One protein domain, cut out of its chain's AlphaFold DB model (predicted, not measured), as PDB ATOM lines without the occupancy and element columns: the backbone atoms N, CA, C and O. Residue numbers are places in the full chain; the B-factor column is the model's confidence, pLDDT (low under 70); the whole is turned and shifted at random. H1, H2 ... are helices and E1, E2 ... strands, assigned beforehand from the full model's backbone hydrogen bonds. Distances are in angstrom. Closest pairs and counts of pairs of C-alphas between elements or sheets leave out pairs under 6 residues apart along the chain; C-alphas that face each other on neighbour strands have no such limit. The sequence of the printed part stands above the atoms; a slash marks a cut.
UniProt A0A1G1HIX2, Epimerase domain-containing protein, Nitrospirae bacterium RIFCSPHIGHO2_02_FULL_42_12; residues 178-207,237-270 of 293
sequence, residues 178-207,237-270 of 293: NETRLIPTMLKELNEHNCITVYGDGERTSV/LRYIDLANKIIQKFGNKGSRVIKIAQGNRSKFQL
ATOM      1  N   ASN A 178       7.836   5.809 -20.105       82.31
ATOM      2  CA  ASN A 178       6.814   6.610 -19.421       82.31
ATOM      3  C   ASN A 178       7.267   6.989 -17.995       82.31
ATOM      4  O   ASN A 178       7.750   6.128 -17.264       82.31
ATOM      5  N   GLU A 179       7.057   8.248 -17.607       82.62
ATOM      6  CA  GLU A 179       7.395   8.828 -16.299       82.62
ATOM      7  C   GLU A 179       6.684   8.168 -15.104       82.62
ATOM      8  O   GLU A 179       7.149   8.286 -13.976       82.62
ATOM      9  N   THR A 180       5.593   7.432 -15.333       81.44
ATOM     10  CA  THR A 180       4.888   6.680 -14.277       81.44
ATOM     11  C   THR A 180       5.493   5.299 -13.994       81.44
ATOM     12  O   THR A 180       4.987   4.555 -13.157       81.44
ATOM     13  N   ARG A 181       6.550   4.897 -14.713       87.00
ATOM     14  CA  ARG A 181       7.240   3.618 -14.476       87.00
ATOM     15  C   ARG A 181       8.199   3.721 -13.288       87.00
ATOM     16  O   ARG A 181       8.687   4.795 -12.962       87.00
ATOM     17  N   LEU A 182       8.541   2.563 -12.715       89.12
ATOM     18  CA  LEU A 182       9.342   2.433 -11.490       89.12
ATOM     19  C   LEU A 182      10.615   3.294 -11.478       89.12
ATOM     20  O   LEU A 182      10.822   4.058 -10.545       89.12
ATOM     21  N   ILE A 183      11.467   3.171 -12.502       90.88
ATOM     22  CA  ILE A 183      12.757   3.880 -12.549       90.88
ATOM     23  C   ILE A 183      12.564   5.407 -12.610       90.88
ATOM     24  O   ILE A 183      13.168   6.096 -11.792       90.88
ATOM     25  N   PRO A 184      11.732   5.965 -13.514       90.12
ATOM     26  CA  PRO A 184      11.406   7.389 -13.492       90.12
ATOM     27  C   PRO A 184      10.812   7.871 -12.168       90.12
ATOM     28  O   PRO A 184      11.205   8.932 -11.698       90.12
ATOM     29  N   THR A 185       9.930   7.090 -11.536       91.75
ATOM     30  CA  THR A 185       9.385   7.426 -10.213       91.75
ATOM     31  C   THR A 185      10.488   7.503  -9.158       91.75
ATOM     32  O   THR A 185      10.567   8.497  -8.447       91.75
ATOM     33  N   MET A 186      11.395   6.522  -9.108       94.62
ATOM     34  CA  MET A 186      12.544   6.540  -8.194       94.62
ATOM     35  C   MET A 186      13.477   7.737  -8.449       94.62
ATOM     36  O   MET A 186      13.933   8.378  -7.508       94.62
ATOM     37  N   LEU A 187      13.756   8.063  -9.717       93.88
ATOM     38  CA  LEU A 187      14.559   9.236 -10.085       93.88
ATOM     39  C   LEU A 187      13.880  10.547  -9.670       93.88
ATOM     40  O   LEU A 187      14.553  11.463  -9.202       93.88
ATOM     41  N   LYS A 188      12.556  10.628  -9.821       94.31
ATOM     42  CA  LYS A 188      11.760  11.784  -9.412       94.31
ATOM     43  C   LYS A 188      11.793  11.973  -7.895       94.31
ATOM     44  O   LYS A 188      12.117  13.067  -7.450       94.31
ATOM     45  N   GLU A 189      11.541  10.920  -7.117       96.31
ATOM     46  CA  GLU A 189      11.632  10.968  -5.650       96.31
ATOM     47  C   GLU A 189      13.034  11.385  -5.186       96.31
ATOM     48  O   GLU A 189      13.171  12.249  -4.318       96.31
ATOM     49  N   LEU A 190      14.083  10.836  -5.813       96.81
ATOM     50  CA  LEU A 190      15.459  11.203  -5.489       96.81
ATOM     51  C   LEU A 190      15.711  12.693  -5.741       96.81
ATOM     52  O   LEU A 190      16.332  13.356  -4.916       96.81
ATOM     53  N   ASN A 191      15.210  13.225  -6.855       95.56
ATOM     54  CA  ASN A 191      15.378  14.629  -7.209       95.56
ATOM     55  C   ASN A 191      14.560  15.576  -6.310       95.56
ATOM     56  O   ASN A 191      15.049  16.637  -5.937       95.56
ATOM     57  N   GLU A 192      13.325  15.211  -5.961       96.12
ATOM     58  CA  GLU A 192      12.399  16.075  -5.211       96.12
ATOM     59  C   GLU A 192      12.597  16.002  -3.692       96.12
ATOM     60  O   GLU A 192      12.373  16.984  -2.982       96.12
ATOM     61  N   HIS A 193      12.999  14.842  -3.175       96.19
ATOM     62  CA  HIS A 193      12.991  14.551  -1.739       96.19
ATOM     63  C   HIS A 193      14.327  14.015  -1.213       96.19
ATOM     64  O   HIS A 193      14.450  13.726  -0.021       96.19
ATOM     65  N   ASN A 194      15.338  13.884  -2.080       96.50
ATOM     66  CA  ASN A 194      16.627  13.271  -1.759       96.50
ATOM     67  C   ASN A 194      16.489  11.860  -1.155       96.50
ATOM     68  O   ASN A 194      17.293  11.428  -0.324       96.50
ATOM     69  N   CYS A 195      15.441  11.133  -1.541       96.88
ATOM     70  CA  CYS A 195      15.186   9.782  -1.072       96.88
ATOM     71  C   CYS A 195      14.529   8.929  -2.156       96.88
ATOM     72  O   CYS A 195      13.964   9.451  -3.108       96.88
ATOM     73  N   ILE A 196      14.616   7.609  -2.014       96.69
ATOM     74  CA  ILE A 196      13.856   6.666  -2.841       96.69
ATOM     75  C   ILE A 196      13.023   5.790  -1.921       96.69
ATOM     76  O   ILE A 196      13.555   5.212  -0.970       96.69
ATOM     77  N   THR A 197      11.739   5.659  -2.212       94.50
ATOM     78  CA  THR A 197      10.813   4.810  -1.474       94.50
ATOM     79  C   THR A 197      10.845   3.391  -2.024       94.50
ATOM     80  O   THR A 197      10.661   3.146  -3.216       94.50
ATOM     81  N   VAL A 198      11.035   2.416  -1.139       92.31
ATOM     82  CA  VAL A 198      10.900   0.996  -1.463       92.31
ATOM     83  C   VAL A 198       9.847   0.377  -0.552       92.31
ATOM     84  O   VAL A 198       9.970   0.381   0.671       92.31
ATOM     85  N   TYR A 199       8.800  -0.160  -1.171       87.88
ATOM     86  CA  TYR A 199       7.693  -0.815  -0.482       87.88
ATOM     87  C   TYR A 199       8.057  -2.240  -0.040       87.88
ATOM     88  O   TYR A 199       8.861  -2.932  -0.671       87.88
ATOM     89  N   GLY A 200       7.431  -2.690   1.044       84.00
ATOM     90  CA  GLY A 200       7.797  -3.896   1.773       84.00
ATOM     91  C   GLY A 200       9.088  -3.748   2.590       84.00
ATOM     92  O   GLY A 200       9.498  -2.670   3.010       84.00
ATOM     93  N   ASP A 201       9.752  -4.873   2.822       81.69
ATOM     94  CA  ASP A 201      11.071  -4.977   3.469       81.69
ATOM     95  C   ASP A 201      12.248  -4.666   2.512       81.69
ATOM     96  O   ASP A 201      13.415  -4.647   2.925       81.69
ATOM     97  N   GLY A 202      11.941  -4.369   1.246       79.50
ATOM     98  CA  GLY A 202      12.901  -4.170   0.162       79.50
ATOM     99  C   GLY A 202      13.287  -5.444  -0.587       79.50
ATOM    100  O   GLY A 202      14.022  -5.365  -1.569       79.50
ATOM    101  N   GLU A 203      12.762  -6.601  -0.181       83.69
ATOM    102  CA  GLU A 203      13.129  -7.903  -0.742       83.69
ATOM    103  C   GLU A 203      12.382  -8.250  -2.039       83.69
ATOM    104  O   GLU A 203      12.702  -9.250  -2.691       83.69
ATOM    105  N   ARG A 204      11.403  -7.425  -2.440       91.25
ATOM    106  CA  ARG A 204      10.669  -7.599  -3.699       91.25
ATOM    107  C   ARG A 204      11.650  -7.688  -4.863       91.25
ATOM    108  O   ARG A 204      12.435  -6.766  -5.087       91.25
ATOM    109  N   THR A 205      11.551  -8.772  -5.626       92.81
ATOM    110  CA  THR A 205      12.355  -9.012  -6.832       92.81
ATOM    111  C   THR A 205      11.459  -8.973  -8.063       92.81
ATOM    112  O   THR A 205      10.322  -9.447  -8.021       92.81
ATOM    113  N   SER A 206      11.960  -8.397  -9.152       93.00
ATOM    114  CA  SER A 206      11.368  -8.534 -10.484       93.00
ATOM    115  C   SER A 206      12.466  -8.566 -11.542       93.00
ATOM    116  O   SER A 206      13.654  -8.528 -11.217       93.00
ATOM    117  N   VAL A 207      12.063  -8.657 -12.805       94.88
ATOM    118  CA  VAL A 207      12.976  -8.857 -13.927       94.88
ATOM    119  C   VAL A 207      12.944  -7.658 -14.847       94.88
ATOM    120  O   VAL A 207      11.870  -7.175 -15.219       94.88
ATOM    121  N   LEU A 237      16.375  -8.632 -10.261       92.38
ATOM    122  CA  LEU A 237      16.850  -7.630  -9.298       92.38
ATOM    123  C   LEU A 237      15.852  -7.353  -8.188       92.38
ATOM    124  O   LEU A 237      14.646  -7.228  -8.428       92.38
ATOM    125  N   ARG A 238      16.382  -7.144  -6.980       93.25
ATOM    126  CA  ARG A 238      15.603  -6.573  -5.887       93.25
ATOM    127  C   ARG A 238      15.406  -5.080  -6.107       93.25
ATOM    128  O   ARG A 238      16.309  -4.377  -6.562       93.25
ATOM    129  N   TYR A 239      14.241  -4.576  -5.722       92.56
ATOM    130  CA  TYR A 239      13.917  -3.153  -5.852       92.56
ATOM    131  C   TYR A 239      14.849  -2.289  -4.992       92.56
ATOM    132  O   TYR A 239      15.218  -1.193  -5.407       92.56
ATOM    133  N   ILE A 240      15.285  -2.806  -3.836       93.94
ATOM    134  CA  ILE A 240      16.277  -2.138  -2.985       93.94
ATOM    135  C   ILE A 240      17.639  -1.992  -3.676       93.94
ATOM    136  O   ILE A 240      18.259  -0.937  -3.587       93.94
ATOM    137  N   ASP A 241      18.084  -3.014  -4.414       93.25
ATOM    138  CA  ASP A 241      19.357  -2.968  -5.138       93.25
ATOM    139  C   ASP A 241      19.278  -1.967  -6.296       93.25
ATOM    140  O   ASP A 241      20.223  -1.215  -6.533       93.25
ATOM    141  N   LEU A 242      18.131  -1.906  -6.983       92.31
ATOM    142  CA  LEU A 242      17.873  -0.907  -8.019       92.31
ATOM    143  C   LEU A 242      17.897   0.521  -7.449       92.31
ATOM    144  O   LEU A 242      18.583   1.378  -8.003       92.31
ATOM    145  N   ALA A 243      17.216   0.768  -6.327       94.44
ATOM    146  CA  ALA A 243      17.218   2.070  -5.656       94.44
ATOM    147  C   ALA A 243      18.636   2.503  -5.240       94.44
ATOM    148  O   ALA A 243      19.046   3.634  -5.499       94.44
ATOM    149  N   ASN A 244      19.419   1.585  -4.665       93.94
ATOM    150  CA  ASN A 244      20.807   1.858  -4.288       93.94
ATOM    151  C   ASN A 244      21.688   2.195  -5.502       93.94
ATOM    152  O   ASN A 244      22.480   3.132  -5.426       93.94
ATOM    153  N   LYS A 245      21.526   1.495  -6.634       92.69
ATOM    154  CA  LYS A 245      22.240   1.818  -7.884       92.69
ATOM    155  C   LYS A 245      21.882   3.213  -8.408       92.69
ATOM    156  O   LYS A 245      22.770   3.946  -8.835       92.69
ATOM    157  N   ILE A 246      20.605   3.603  -8.336       93.62
ATOM    158  CA  ILE A 246      20.160   4.955  -8.711       93.62
ATOM    159  C   ILE A 246      20.831   6.007  -7.817       93.62
ATOM    160  O   ILE A 246      21.407   6.961  -8.336       93.62
ATOM    161  N   ILE A 247      20.812   5.821  -6.492       95.44
ATOM    162  CA  ILE A 247      21.457   6.741  -5.540       95.44
ATOM    163  C   ILE A 247      22.963   6.830  -5.787       95.44
ATOM    164  O   ILE A 247      23.513   7.925  -5.782       95.44
ATOM    165  N   GLN A 248      23.635   5.708  -6.045       94.25
ATOM    166  CA  GLN A 248      25.068   5.705  -6.331       94.25
ATOM    167  C   GLN A 248      25.410   6.544  -7.570       94.25
ATOM    168  O   GLN A 248      26.446   7.205  -7.593       94.25
ATOM    169  N   LYS A 249      24.558   6.506  -8.601       93.50
ATOM    170  CA  LYS A 249      24.809   7.183  -9.878       93.50
ATOM    171  C   LYS A 249      24.367   8.648  -9.896       93.50
ATOM    172  O   LYS A 249      25.019   9.460 -10.546       93.50
ATOM    173  N   PHE A 250      23.262   8.977  -9.230       94.81
ATOM    174  CA  PHE A 250      22.595  10.282  -9.354       94.81
ATOM    175  C   PHE A 250      22.379  11.007  -8.021       94.81
ATOM    176  O   PHE A 250      21.932  12.151  -8.014       94.81
ATOM    177  N   GLY A 251      22.648  10.347  -6.895       93.94
ATOM    178  CA  GLY A 251      22.464  10.909  -5.564       93.94
ATOM    179  C   GLY A 251      23.572  11.879  -5.157       93.94
ATOM    180  O   GLY A 251      24.589  12.051  -5.826       93.94
ATOM    181  N   ASN A 252      23.364  12.509  -4.008       94.94
ATOM    182  CA  ASN A 252      24.289  13.429  -3.364       94.94
ATOM    183  C   ASN A 252      24.454  13.073  -1.874       94.94
ATOM    184  O   ASN A 252      23.974  12.044  -1.386       94.94
ATOM    185  N   LYS A 253      25.164  13.924  -1.126       92.62
ATOM    186  CA  LYS A 253      25.338  13.740   0.316       92.62
ATOM    187  C   LYS A 253      23.972  13.762   1.017       92.62
ATOM    188  O   LYS A 253      23.322  14.797   1.090       92.62
ATOM    189  N   GLY A 254      23.586  12.624   1.592       91.75
ATOM    190  CA  GLY A 254      22.328  12.464   2.329       91.75
ATOM    191  C   GLY A 254      21.238  11.702   1.576       91.75
ATOM    192  O   GLY A 254      20.227  11.368   2.196       91.75
ATOM    193  N   SER A 255      21.451  11.364   0.298       97.44
ATOM    194  CA  SER A 255      20.548  10.479  -0.437       97.44
ATOM    195  C   SER A 255      20.418   9.125   0.260       97.44
ATOM    196  O   SER A 255      21.418   8.501   0.620       97.44
ATOM    197  N   ARG A 256      19.182   8.655   0.454       96.50
ATOM    198  CA  ARG A 256      18.911   7.404   1.181       96.50
ATOM    199  C   ARG A 256      17.664   6.688   0.686       96.50
ATOM    200  O   ARG A 256      16.745   7.307   0.155       96.50
ATOM    201  N   VAL A 257      17.601   5.385   0.934       96.31
ATOM    202  CA  VAL A 257      16.377   4.607   0.715       96.31
ATOM    203  C   VAL A 257      15.488   4.659   1.956       96.31
ATOM    204  O   VAL A 257      15.964   4.455   3.073       96.31
ATOM    205  N   ILE A 258      14.194   4.897   1.756       94.44
ATOM    206  CA  ILE A 258      13.155   4.805   2.782       94.44
ATOM    207  C   ILE A 258      12.345   3.535   2.533       94.44
ATOM    208  O   ILE A 258      11.819   3.327   1.441       94.44
ATOM    209  N   LYS A 259      12.242   2.672   3.548       92.75
ATOM    210  CA  LYS A 259      11.440   1.446   3.478       92.75
ATOM    211  C   LYS A 259      10.047   1.683   4.055       92.75
ATOM    212  O   LYS A 259       9.933   2.162   5.181       92.75
ATOM    213  N   ILE A 260       9.008   1.300   3.319       90.38
ATOM    214  CA  ILE A 260       7.614   1.338   3.784       90.38
ATOM    215  C   ILE A 260       7.120  -0.097   3.940       90.38
ATOM    216  O   ILE A 260       7.049  -0.823   2.961       90.38
ATOM    217  N   ALA A 261       6.735  -0.511   5.150       85.31
ATOM    218  CA  ALA A 261       6.417  -1.914   5.453       85.31
ATOM    219  C   ALA A 261       5.258  -2.513   4.626       85.31
ATOM    220  O   ALA A 261       5.199  -3.736   4.433       85.31
ATOM    221  N   GLN A 262       4.339  -1.667   4.151       85.44
ATOM    222  CA  GLN A 262       3.225  -2.049   3.288       85.44
ATOM    223  C   GLN A 262       3.703  -2.314   1.857       85.44
ATOM    224  O   GLN A 262       4.575  -1.621   1.342       85.44
ATOM    225  N   GLY A 263       3.095  -3.296   1.194       81.81
ATOM    226  CA  GLY A 263       3.325  -3.581  -0.219       81.81
ATOM    227  C   GLY A 263       3.678  -5.037  -0.490       81.81
ATOM    228  O   GLY A 263       3.811  -5.860   0.416       81.81
ATOM    229  N   ASN A 264       3.801  -5.363  -1.773       81.69
ATOM    230  CA  ASN A 264       4.044  -6.725  -2.226       81.69
ATOM    231  C   ASN A 264       5.520  -7.122  -2.029       81.69
ATOM    232  O   ASN A 264       6.417  -6.440  -2.522       81.69
ATOM    233  N   ARG A 265       5.755  -8.259  -1.365       88.00
ATOM    234  CA  ARG A 265       7.083  -8.803  -1.024       88.00
ATOM    235  C   ARG A 265       7.506  -9.992  -1.899       88.00
ATOM    236  O   ARG A 265       8.419 -10.730  -1.540       88.00
ATOM    237  N   SER A 266       6.826 -10.219  -3.024       90.38
ATOM    238  CA  SER A 266       7.110 -11.345  -3.916       90.38
ATOM    239  C   SER A 266       8.533 -11.286  -4.478       90.38
ATOM    240  O   SER A 266       9.021 -10.240  -4.914       90.38
ATOM    241  N   LYS A 267       9.204 -12.441  -4.483       93.88
ATOM    242  CA  LYS A 267      10.519 -12.643  -5.101       93.88
ATOM    243  C   LYS A 267      10.329 -13.325  -6.452       93.88
ATOM    244  O   LYS A 267      10.518 -14.533  -6.569       93.88
ATOM    245  N   PHE A 268       9.855 -12.562  -7.435       95.38
ATOM    246  CA  PHE A 268       9.622 -13.064  -8.787       95.38
ATOM    247  C   PHE A 268      10.947 -13.118  -9.550       95.38
ATOM    248  O   PHE A 268      11.633 -12.099  -9.664       95.38
ATOM    249  N   GLN A 269      11.281 -14.286 -10.089       96.56
ATOM    250  CA  GLN A 269      12.432 -14.491 -10.958       96.56
ATOM    251  C   GLN A 269      11.995 -15.085 -12.292       96.56
ATOM    252  O   GLN A 269      11.058 -15.879 -12.350       96.56
ATOM    253  N   LEU A 270      12.698 -14.730 -13.358       97.44
ATOM    254  CA  LEU A 270      12.485 -15.271 -14.693       97.44
ATOM    255  C   LEU A 270      13.715 -16.070 -15.101       97.44
ATOM    256  O   LEU A 270      14.840 -15.562 -15.043       97.44
TER     257      LEU A 270
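This is residues 178 to 207 and 237 to 270 of the 293 residues of the protein "Epimerase domain-containing protein" of Nitrospirae bacterium RIFCSPHIGHO2_02_FULL_42_12 (UniProt A0A1G1HIX2). Two parallel strands, E1 and E3, form a ribbon with H2 packed on one face and H1 beside E1; short strands E2 and E4 lie side by side at one end. The 64 printed residues, mixed in class, hold two named helices and four named strands, ordered H1, E1, E2, H2, E3, E4. The whole is compact, radius of gyration of the C-alphas 11.4 A, spanning 32 by 25 by 19 A.

E1, residues 195 to 199, and E3, residues 256 to 260, are parallel neighbours; N 198 and O 258 are within hydrogen-bond range, 2.8 A. H2, residues 239 to 250, touches H1, residues 182 to 193, with 243 to 247 alone, at a steep tilt of 55 degrees, the same way; closest C-alphas, Ala 243 and Met 186, 6.9 A. In both, every O i to N i+4 pair is within range. E2, residues 205 to 207, and E4, residues 268 to 270, pair with no named strand.

H1 spans 16.0 A from C-alpha 182 (9.342, 2.433, -11.490), H2 16.4 A; E4 ends at C-alpha 270 (12.485, -15.271, -14.693).

Residues 208 to 236 are not printed; C-alphas 207 and 237 are 6.2 A apart. No printed residue is under 70 in pLDDT.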